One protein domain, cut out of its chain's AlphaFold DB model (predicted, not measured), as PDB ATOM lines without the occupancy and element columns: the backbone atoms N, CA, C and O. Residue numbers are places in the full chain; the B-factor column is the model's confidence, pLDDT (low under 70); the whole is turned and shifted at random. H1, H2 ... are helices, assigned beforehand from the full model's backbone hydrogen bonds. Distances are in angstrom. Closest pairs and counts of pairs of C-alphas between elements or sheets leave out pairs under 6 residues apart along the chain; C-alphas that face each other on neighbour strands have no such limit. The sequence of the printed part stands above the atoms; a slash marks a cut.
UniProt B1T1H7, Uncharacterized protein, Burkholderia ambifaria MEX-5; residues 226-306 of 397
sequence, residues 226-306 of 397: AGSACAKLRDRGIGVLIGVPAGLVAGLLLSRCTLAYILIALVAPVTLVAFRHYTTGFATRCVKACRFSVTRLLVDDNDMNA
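This is residues 226 to 306 of the 397 residues of an uncharacterized protein of Burkholderia ambifaria MEX-5 (UniProt B1T1H7). Two long helices, H1 and H3, cross at a slant, and their free ends, residues 226 to 231 and 299 to 306, stick out at opposite ends of a rod. The shorter H2 packs along the first part of H3, which lies between it and H1. The printed part has 81 residues, 74 of them in three named helices in the order H1, H2, H3, with no named strand; its class is all helix, and the whole is loose, with a radius of gyration of the C-alphas of 14.9 A and spans of 53 by 23 by 16 A.

H1, residues 226 to 253, begins at C-alpha (156.347, 105.407, 109.609), is 40.0 A long and has a kink of 29 degrees near residue 243. H2, residues 258 to 274, is 23.2 A long, with a kink of 43 degrees near residue 268. H3, residues 278 to 306, is 43.5 A long and ends at C-alpha (121.582, 128.968, 141.940).

H1 and H3 touch, the same way at a steep tilt of 39 degrees; their closest C-alphas, Gly 247 and Val 287, are 3.6 A apart. H2 and H3 form a hairpin, opposite ways at a shallow tilt of 22 degrees; H3 touches H2 with residues 281 to 288 alone, and their closest C-alphas, Thr 271 and Gly 281, are 5.3 A apart. H1 and H2 are apart. O i to N i+4 pairs are within hydrogen-bond range in 23 of 24 in H1, 9 of 13 in H2 and 21 of 25 in H3.

The C-alphas farthest apart, Gly 227 and Ala 306, are 53.2 A apart. The printed part has no cut, and both links are tight. Mean pLDDT of the printed part is 71.4; 23 residues are under 70, among them 288 to 306.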
ATOM      1  N   ALA A 226     156.114 104.190 108.838       78.31
ATOM      2  CA  ALA A 226     156.347 105.407 109.609       78.31
ATOM      3  C   ALA A 226     155.872 106.679 108.881       78.31
ATOM      4  O   ALA A 226     155.372 107.602 109.531       78.31
ATOM      5  N   GLY A 227     155.963 106.729 107.547       80.62
ATOM      6  CA  GLY A 227     155.507 107.873 106.752       80.62
ATOM      7  C   GLY A 227     153.995 108.083 106.867       80.62
ATOM      8  O   GLY A 227     153.524 109.183 107.161       80.62
ATOM      9  N   SER A 228     153.224 107.009 106.716       77.12
ATOM     10  CA  SER A 228     151.768 106.994 106.882       77.12
ATOM     11  C   SER A 228     151.325 107.209 108.332       77.12
ATOM     12  O   SER A 228     150.288 107.842 108.549       77.12
ATOM     13  N   ALA A 229     152.109 106.772 109.325       78.75
ATOM     14  CA  ALA A 229     151.863 107.089 110.733       78.75
ATOM     15  C   ALA A 229     152.011 108.601 110.995       78.75
ATOM     16  O   ALA A 229     151.097 109.227 111.537       78.75
ATOM     17  N   CYS A 230     153.103 109.215 110.524       80.69
ATOM     18  CA  CYS A 230     153.330 110.660 110.626       80.69
ATOM     19  C   CYS A 230     152.264 111.468 109.869       80.69
ATOM     20  O   CYS A 230     151.754 112.460 110.389       80.69
ATOM     21  N   ALA A 231     151.866 111.024 108.671       80.69
ATOM     22  CA  ALA A 231     150.785 111.654 107.913       80.69
ATOM     23  C   ALA A 231     149.449 111.612 108.677       80.69
ATOM     24  O   ALA A 231     148.788 112.641 108.798       80.69
ATOM     25  N   LYS A 232     149.084 110.466 109.271       76.50
ATOM     26  CA  LYS A 232     147.889 110.357 110.126       76.50
ATOM     27  C   LYS A 232     147.956 111.261 111.353       76.50
ATOM     28  O   LYS A 232     146.943 111.869 111.691       76.50
ATOM     29  N   LEU A 233     149.103 111.338 112.029       81.38
ATOM     30  CA  LEU A 233     149.293 112.214 113.190       81.38
ATOM     31  C   LEU A 233     149.113 113.687 112.805       81.38
ATOM     32  O   LEU A 233     148.332 114.386 113.446       81.38
ATOM     33  N   ARG A 234     149.729 114.129 111.703       81.44
ATOM     34  CA  ARG A 234     149.549 115.476 111.142       81.44
ATOM     35  C   ARG A 234     148.085 115.766 110.803       81.44
ATOM     36  O   ARG A 234     147.560 116.811 111.178       81.44
ATOM     37  N   ASP A 235     147.412 114.846 110.116       80.25
ATOM     38  CA  ASP A 235     146.019 115.031 109.699       80.25
ATOM     39  C   ASP A 235     145.064 115.077 110.911       80.25
ATOM     40  O   ASP A 235     144.071 115.808 110.887       80.25
ATOM     41  N   ARG A 236     145.387 114.373 112.011       82.69
ATOM     42  CA  ARG A 236     144.710 114.551 113.308       82.69
ATOM     43  C   ARG A 236     145.011 115.903 113.931       82.69
ATOM     44  O   ARG A 236     144.065 116.569 114.331       82.69
ATOM     45  N   GLY A 237     146.277 116.319 113.991       80.44
ATOM     46  CA  GLY A 237     146.693 117.610 114.550       80.44
ATOM     47  C   GLY A 237     145.942 118.775 113.903       80.44
ATOM     48  O   GLY A 237     145.264 119.532 114.597       80.44
ATOM     49  N   ILE A 238     145.940 118.833 112.566       82.31
ATOM     50  CA  ILE A 238     145.159 119.804 111.778       82.31
ATOM     51  C   ILE A 238     143.657 119.676 112.078       82.31
ATOM     52  O   ILE A 238     142.970 120.678 112.282       82.31
ATOM     53  N   GLY A 239     143.137 118.445 112.135       80.88
ATOM     54  CA  GLY A 239     141.732 118.194 112.435       80.88
ATOM     55  C   GLY A 239     141.302 118.686 113.823       80.88
ATOM     56  O   GLY A 239     140.224 119.264 113.939       80.88
ATOM     57  N   VAL A 240     142.142 118.550 114.856       80.12
ATOM     58  CA  VAL A 240     141.891 119.178 116.164       80.12
ATOM     59  C   VAL A 240     141.935 120.696 116.038       80.12
ATOM     60  O   VAL A 240     140.984 121.348 116.460       80.12
ATOM     61  N   LEU A 241     143.016 121.257 115.487       84.06
ATOM     62  CA  LEU A 241     143.248 122.705 115.458       84.06
ATOM     63  C   LEU A 241     142.088 123.472 114.811       84.06
ATOM     64  O   LEU A 241     141.738 124.553 115.267       84.06
ATOM     65  N   ILE A 242     141.452 122.885 113.794       85.75
ATOM     66  CA  ILE A 242     140.246 123.437 113.164       85.75
ATOM     67  C   ILE A 242     138.982 123.039 113.944       85.75
ATOM     68  O   ILE A 242     138.099 123.863 114.186       85.75
ATOM     69  N   GLY A 243     138.863 121.763 114.316       82.31
ATOM     70  CA  GLY A 243     137.628 121.194 114.844       82.31
ATOM     71  C   GLY A 243     137.296 121.612 116.275       82.31
ATOM     72  O   GLY A 243     136.131 121.848 116.569       82.31
ATOM     73  N   VAL A 244     138.280 121.740 117.167       81.12
ATOM     74  CA  VAL A 244     138.038 122.116 118.571       81.12
ATOM     75  C   VAL A 244     137.512 123.556 118.692       81.12
ATOM     76  O   VAL A 244     136.437 123.709 119.272       81.12
ATOM     77  N   PRO A 245     138.132 124.597 118.094       83.06
ATOM     78  CA  PRO A 245     137.582 125.956 118.135       83.06
ATOM     79  C   PRO A 245     136.201 126.063 117.477       83.06
ATOM     80  O   PRO A 245     135.292 126.674 118.036       83.06
ATOM     81  N   ALA A 246     136.000 125.410 116.326       81.81
ATOM     82  CA  ALA A 246     134.692 125.372 115.672       81.81
ATOM     83  C   ALA A 246     133.630 124.647 116.524       81.81
ATOM     84  O   ALA A 246     132.465 125.039 116.525       81.81
ATOM     85  N   GLY A 247     134.029 123.627 117.290       80.75
ATOM     86  CA  GLY A 247     133.187 122.948 118.272       80.75
ATOM     87  C   GLY A 247     132.818 123.808 119.472       80.75
ATOM     88  O   GLY A 247     131.662 123.790 119.892       80.75
ATOM     89  N   LEU A 248     133.765 124.599 119.979       78.81
ATOM     90  CA  LEU A 248     133.533 125.579 121.039       78.81
ATOM     91  C   LEU A 248     132.459 126.590 120.601       78.81
ATOM     92  O   LEU A 248     131.430 126.731 121.257       78.81
ATOM     93  N   VAL A 249     132.650 127.209 119.429       81.94
ATOM     94  CA  VAL A 249     131.710 128.180 118.840       81.94
ATOM     95  C   VAL A 249     130.343 127.544 118.563       81.94
ATOM     96  O   VAL A 249     129.313 128.106 118.929       81.94
ATOM     97  N   ALA A 250     130.300 126.338 117.987       77.88
ATOM     98  CA  ALA A 250     129.044 125.614 117.773       77.88
ATOM     99  C   ALA A 250     128.338 125.234 119.090       77.88
ATOM    100  O   ALA A 250     127.111 125.135 119.124       77.88
ATOM    101  N   GLY A 251     129.086 125.021 120.176       72.81
ATOM    102  CA  GLY A 251     128.532 124.781 121.507       72.81
ATOM    103  C   GLY A 251     127.855 126.001 122.117       72.81
ATOM    104  O   GLY A 251     126.813 125.844 122.746       72.81
ATOM    105  N   LEU A 252     128.390 127.194 121.861       76.88
ATOM    106  CA  LEU A 252     127.799 128.463 122.295       76.88
ATOM    107  C   LEU A 252     126.553 128.846 121.475       76.88
ATOM    108  O   LEU A 252     125.635 129.456 122.011       76.88
ATOM    109  N   LEU A 253     126.508 128.491 120.184       77.25
ATOM    110  CA  LEU A 253     125.451 128.937 119.262       77.25
ATOM    111  C   LEU A 253     124.210 128.034 119.188       77.25
ATOM    112  O   LEU A 253     123.133 128.518 118.843       77.25
ATOM    113  N   LEU A 254     124.328 126.725 119.437       71.81
ATOM    114  CA  LEU A 254     123.205 125.797 119.258       71.81
ATOM    115  C   LEU A 254     122.478 125.481 120.574       71.81
ATOM    116  O   LEU A 254     123.068 124.981 121.533       71.81
ATOM    117  N   SER A 255     121.155 125.656 120.559       61.28
ATOM    118  CA  SER A 255     120.260 125.383 121.686       61.28
ATOM    119  C   SER A 255     120.210 123.902 122.108       61.28
ATOM    120  O   SER A 255     120.594 122.985 121.369       61.28
ATOM    121  N   ARG A 256     119.739 123.673 123.344       65.06
ATOM    122  CA  ARG A 256     119.658 122.366 124.026       65.06
ATOM    123  C   ARG A 256     118.429 121.541 123.590       65.06
ATOM    124  O   ARG A 256     117.616 121.168 124.425       65.06
ATOM    125  N   CYS A 257     118.251 121.277 122.294       70.00
ATOM    126  CA  CYS A 257     117.139 120.447 121.805       70.00
ATOM    127  C   CYS A 257     117.533 118.966 121.624       70.00
ATOM    128  O   CYS A 257     118.645 118.651 121.201       70.00
ATOM    129  N   THR A 258     116.600 118.040 121.879       71.94
ATOM    130  CA  THR A 258     116.812 116.581 121.748       71.94
ATOM    131  C   THR A 258     117.249 116.173 120.337       71.94
ATOM    132  O   THR A 258     118.101 115.303 120.170       71.94
ATOM    133  N   LEU A 259     116.749 116.866 119.308       74.94
ATOM    134  CA  LEU A 259     117.187 116.677 117.924       74.94
ATOM    135  C   LEU A 259     118.692 116.943 117.757       74.94
ATOM    136  O   LEU A 259     119.375 116.182 117.073       74.94
ATOM    137  N   ALA A 260     119.237 117.976 118.413       71.50
ATOM    138  CA  ALA A 260     120.673 118.229 118.391       71.50
ATOM    139  C   ALA A 260     121.453 117.087 119.057       71.50
ATOM    140  O   ALA A 260     122.505 116.730 118.542       71.50
ATOM    141  N   TYR A 261     120.940 116.471 120.129       68.94
ATOM    142  CA  TYR A 261     121.570 115.301 120.754       68.94
ATOM    143  C   TYR A 261     121.595 114.081 119.819       68.94
ATOM    144  O   TYR A 261     122.660 113.506 119.608       68.94
ATOM    145  N   ILE A 262     120.478 113.739 119.165       74.81
ATOM    146  CA  ILE A 262     120.404 112.613 118.211       74.81
ATOM    147  C   ILE A 262     121.330 112.847 117.006       74.81
ATOM    148  O   ILE A 262     122.130 111.982 116.637       74.81
ATOM    149  N   LEU A 263     121.311 114.054 116.431       76.94
ATOM    150  CA  LEU A 263     122.268 114.445 115.394       76.94
ATOM    151  C   LEU A 263     123.715 114.395 115.926       76.94
ATOM    152  O   LEU A 263     124.630 114.007 115.191       76.94
ATOM    153  N   ILE A 264     123.947 114.718 117.206       70.19
ATOM    154  CA  ILE A 264     125.256 114.623 117.873       70.19
ATOM    155  C   ILE A 264     125.698 113.176 118.150       70.19
ATOM    156  O   ILE A 264     126.892 112.903 118.021       70.19
ATOM    157  N   ALA A 265     124.790 112.223 118.327       70.19
ATOM    158  CA  ALA A 265     125.137 110.807 118.284       70.19
ATOM    159  C   ALA A 265     125.522 110.360 116.860       70.19
ATOM    160  O   ALA A 265     126.533 109.691 116.685       70.19
ATOM    161  N   LEU A 266     124.803 110.803 115.817       78.25
ATOM    162  CA  LEU A 266     124.918 110.240 114.458       78.25
ATOM    163  C   LEU A 266     126.146 110.659 113.635       78.25
ATOM    164  O   LEU A 266     126.830 109.801 113.085       78.25
ATOM    165  N   VAL A 267     126.479 111.953 113.519       79.19
ATOM    166  CA  VAL A 267     127.603 112.373 112.634       79.19
ATOM    167  C   VAL A 267     128.960 111.763 113.048       79.19
ATOM    168  O   VAL A 267     129.824 111.605 112.196       79.19
ATOM    169  N   ALA A 268     129.180 111.370 114.312       72.50
ATOM    170  CA  ALA A 268     130.460 110.767 114.713       72.50
ATOM    171  C   ALA A 268     130.699 109.399 114.029       72.50
ATOM    172  O   ALA A 268     131.680 109.294 113.291       72.50
ATOM    173  N   PRO A 269     129.808 108.396 114.149       78.12
ATOM    174  CA  PRO A 269     129.897 107.173 113.365       78.12
ATOM    175  C   PRO A 269     129.658 107.417 111.864       78.12
ATOM    176  O   PRO A 269     130.440 106.928 111.059       78.12
ATOM    177  N   VAL A 270     128.695 108.250 111.441       79.69
ATOM    178  CA  VAL A 270     128.452 108.504 109.999       79.69
ATOM    179  C   VAL A 270     129.677 109.123 109.292       79.69
ATOM    180  O   VAL A 270     129.977 108.758 108.155       79.69
ATOM    181  N   THR A 271     130.477 109.971 109.961       80.94
ATOM    182  CA  THR A 271     131.750 110.481 109.395       80.94
ATOM    183  C   THR A 271     132.828 109.413 109.193       80.94
ATOM    184  O   THR A 271     133.859 109.724 108.596       80.94
ATOM    185  N   LEU A 272     132.671 108.187 109.704       77.88
ATOM    186  CA  LEU A 272     133.587 107.078 109.402       77.88
ATOM    187  C   LEU A 272     133.402 106.564 107.970       77.88
ATOM    188  O   LEU A 272     134.347 106.025 107.401       77.88
ATOM    189  N   VAL A 273     132.212 106.762 107.394       78.56
ATOM    190  CA  VAL A 273     131.862 106.303 106.044       78.56
ATOM    191  C   VAL A 273     131.796 107.468 105.055       78.56
ATOM    192  O   VAL A 273     132.370 107.388 103.973       78.56
ATOM    193  N   ALA A 274     131.145 108.569 105.449       74.06
ATOM    194  CA  ALA A 274     130.719 109.626 104.532       74.06
ATOM    195  C   ALA A 274     131.833 110.549 104.008       74.06
ATOM    196  O   ALA A 274     131.648 111.170 102.967       74.06
ATOM    197  N   PHE A 275     132.971 110.691 104.699       72.81
ATOM    198  CA  PHE A 275     134.033 111.620 104.287       72.81
ATOM    199  C   PHE A 275     135.167 110.907 103.552       72.81
ATOM    200  O   PHE A 275     135.821 110.024 104.105       72.81
ATOM    201  N   ARG A 276     135.465 111.368 102.331       67.81
ATOM    202  CA  ARG A 276     136.596 110.866 101.530       67.81
ATOM    203  C   ARG A 276     137.960 111.321 102.062       67.81
ATOM    204  O   ARG A 276     138.953 110.632 101.863       67.81
ATOM    205  N   HIS A 277     138.008 112.455 102.763       73.38
ATOM    206  CA  HIS A 277     139.232 113.009 103.345       73.38
ATOM    207  C   HIS A 277     139.275 112.766 104.858       73.38
ATOM    208  O   HIS A 277     138.366 113.160 105.590       73.38
ATOM    209  N   TYR A 278     140.356 112.149 105.343       71.44
ATOM    210  CA  TYR A 278     140.503 111.800 106.760       71.44
ATOM    211  C   TYR A 278     140.484 113.038 107.673       71.44
ATOM    212  O   TYR A 278     139.782 113.040 108.684       71.44
ATOM    213  N   THR A 279     141.169 114.114 107.276       77.50
ATOM    214  CA  THR A 279     141.260 115.384 108.015       77.50
ATOM    215  C   THR A 279     139.893 116.022 108.271       77.50
ATOM    216  O   THR A 279     139.617 116.441 109.392       77.50
ATOM    217  N   THR A 280     139.000 116.069 107.273       77.62
ATOM    218  CA  THR A 280     137.665 116.681 107.423       77.62
ATOM    219  C   THR A 280     136.725 115.801 108.241       77.62
ATOM    220  O   THR A 280     135.980 116.313 109.076       77.62
ATOM    221  N   GLY A 281     136.805 114.475 108.084       74.38
ATOM    222  CA  GLY A 281     136.085 113.537 108.945       74.38
ATOM    223  C   GLY A 281     136.535 113.636 110.408       74.38
ATOM    224  O   GLY A 281     135.695 113.670 111.304       74.38
ATOM    225  N   PHE A 282     137.844 113.744 110.659       73.25
ATOM    226  CA  PHE A 282     138.397 113.896 112.007       73.25
ATOM    227  C   PHE A 282     138.039 115.254 112.629       73.25
ATOM    228  O   PHE A 282     137.511 115.284 113.738       73.25
ATOM    229  N   ALA A 283     138.201 116.359 111.891       76.06
ATOM    230  CA  ALA A 283     137.796 117.693 112.342       76.06
ATOM    231  C   ALA A 283     136.317 117.739 112.753       76.06
ATOM    232  O   ALA A 283     135.981 118.250 113.818       76.06
ATOM    233  N   THR A 284     135.436 117.124 111.959       75.94
ATOM    234  CA  THR A 284     133.995 117.046 112.250       75.94
ATOM    235  C   THR A 284     133.692 116.294 113.557       75.94
ATOM    236  O   THR A 284     132.759 116.652 114.278       75.94
ATOM    237  N   ARG A 285     134.494 115.278 113.915       75.94
ATOM    238  CA  ARG A 285     134.395 114.587 115.216       75.94
ATOM    239  C   ARG A 285     134.879 115.489 116.358       75.94
ATOM    240  O   ARG A 285     134.213 115.561 117.388       75.94
ATOM    241  N   CYS A 286     135.963 116.242 116.155       72.50
ATOM    242  CA  CYS A 286     136.468 117.224 117.123       72.50
ATOM    243  C   CYS A 286     135.480 118.379 117.396       72.50
ATOM    244  O   CYS A 286     135.350 118.796 118.547       72.50
ATOM    245  N   VAL A 287     134.721 118.836 116.387       74.50
ATOM    246  CA  VAL A 287     133.640 119.836 116.557       74.50
ATOM    247  C   VAL A 287     132.610 119.368 117.584       74.50
ATOM    248  O   VAL A 287     132.255 120.095 118.512       74.50
ATOM    249  N   LYS A 288     132.146 118.121 117.464       65.75
ATOM    250  CA  LYS A 288     131.193 117.548 118.425       65.75
ATOM    251  C   LYS A 288     131.769 117.417 119.821       65.75
ATOM    252  O   LYS A 288     131.087 117.729 120.794       65.75
ATOM    253  N   ALA A 289     133.012 116.952 119.887       62.31
ATOM    254  CA  ALA A 289     133.707 116.678 121.129       62.31
ATOM    255  C   ALA A 289     133.776 117.917 122.038       62.31
ATOM    256  O   ALA A 289     133.380 117.875 123.205       62.31
ATOM    257  N   CYS A 290     134.193 119.052 121.469       60.00
ATOM    258  CA  CYS A 290     134.340 120.289 122.227       60.00
ATOM    259  C   CYS A 290     132.989 120.901 122.647       60.00
ATOM    260  O   CYS A 290     132.848 121.309 123.802       60.00
ATOM    261  N   ARG A 291     131.961 120.875 121.776       63.97
ATOM    262  CA  ARG A 291     130.616 121.399 122.094       63.97
ATOM    263  C   ARG A 291     130.050 120.835 123.402       63.97
ATOM    264  O   ARG A 291     129.499 121.586 124.210       63.97
ATOM    265  N   PHE A 292     130.145 119.521 123.600       57.22
ATOM    266  CA  PHE A 292     129.551 118.874 124.773       57.22
ATOM    267  C   PHE A 292     130.227 119.336 126.075       57.22
ATOM    268  O   PHE A 292     129.546 119.631 127.054       57.22
ATOM    269  N   SER A 293     131.552 119.504 126.044       56.97
ATOM    270  CA  SER A 293     132.348 119.977 127.184       56.97
ATOM    271  C   SER A 293     131.973 121.407 127.608       56.97
ATOM    272  O   SER A 293     131.766 121.654 128.792       56.97
ATOM    273  N   VAL A 294     131.783 122.327 126.650       57.28
ATOM    274  CA  VAL A 294     131.309 123.703 126.925       57.28
ATOM    275  C   VAL A 294     129.908 123.706 127.533       57.28
ATOM    276  O   VAL A 294     129.630 124.449 128.469       57.28
ATOM    277  N   THR A 295     129.021 122.846 127.019       54.91
ATOM    278  CA  THR A 295     127.629 122.779 127.491       54.91
ATOM    279  C   THR A 295     127.556 122.357 128.961       54.91
ATOM    280  O   THR A 295     126.677 122.833 129.672       54.91
ATOM    281  N   ARG A 296     128.484 121.503 129.421       52.09
ATOM    282  CA  ARG A 296     128.570 121.046 130.814       52.09
ATOM    283  C   ARG A 296     129.090 122.130 131.761       52.09
ATOM    284  O   ARG A 296     128.451 122.381 132.773       52.09
ATOM    285  N   LEU A 297     130.176 122.817 131.394       55.97
ATOM    286  CA  LEU A 297     130.737 123.910 132.202       55.97
ATOM    287  C   LEU A 297     129.690 125.007 132.481       55.97
ATOM    288  O   LEU A 297     129.566 125.465 133.608       55.97
ATOM    289  N   LEU A 298     128.863 125.349 131.485       56.97
ATOM    290  CA  LEU A 298     127.765 126.320 131.622       56.97
ATOM    291  C   LEU A 298     126.522 125.797 132.381       56.97
ATOM    292  O   LEU A 298     125.558 126.545 132.562       56.97
ATOM    293  N   VAL A 299     126.483 124.516 132.759       55.75
ATOM    294  CA  VAL A 299     125.456 123.946 133.654       55.75
ATOM    295  C   VAL A 299     125.970 123.960 135.086       55.75
ATOM    296  O   VAL A 299     125.320 124.567 135.930       55.75
ATOM    297  N   ASP A 300     127.154 123.391 135.323       51.56
ATOM    298  CA  ASP A 300     127.745 123.296 136.663       51.56
ATOM    299  C   ASP A 300     127.917 124.699 137.305       51.56
ATOM    300  O   ASP A 300     127.629 124.886 138.488       51.56
ATOM    301  N   ASP A 301     128.277 125.716 136.510       48.28
ATOM    302  CA  ASP A 301     128.412 127.116 136.953       48.28
ATOM    303  C   ASP A 301     127.050 127.797 137.241       48.28
ATOM    304  O   ASP A 301     126.920 128.615 138.153       48.28
ATOM    305  N   ASN A 302     125.979 127.418 136.532       50.44
ATOM    306  CA  ASN A 302     124.626 127.913 136.829       50.44
ATOM    307  C   ASN A 302     124.041 127.269 138.093       50.44
ATOM    308  O   ASN A 302     123.404 127.967 138.881       50.44
ATOM    309  N   ASP A 303     124.279 125.975 138.325       46.41
ATOM    310  CA  ASP A 303     123.811 125.298 139.538       46.41
ATOM    311  C   ASP A 303     124.571 125.778 140.788       46.41
ATOM    312  O   ASP A 303     123.965 125.932 141.851       46.41
ATOM    313  N   MET A 304     125.862 126.118 140.669       44.47
ATOM    314  CA  MET A 304     126.609 126.792 141.740       44.47
ATOM    315  C   MET A 304     126.036 128.178 142.078       44.47
ATOM    316  O   MET A 304     125.819 128.476 143.254       44.47
ATOM    317  N   ASN A 305     125.732 129.004 141.070       46.25
ATOM    318  CA  ASN A 305     125.137 130.329 141.281       46.25
ATOM    319  C   ASN A 305     123.668 130.264 141.757       46.25
ATOM    320  O   ASN A 305     123.205 131.144 142.482       46.25
ATOM    321  N   ALA A 306     122.928 129.204 141.419       43.66
ATOM    322  CA  ALA A 306     121.582 128.968 141.940       43.66
ATOM    323  C   ALA A 306     121.582 128.503 143.410       43.66
ATOM    324  O   ALA A 306     120.639 128.791 144.147       43.66
TER     325      ALA A 306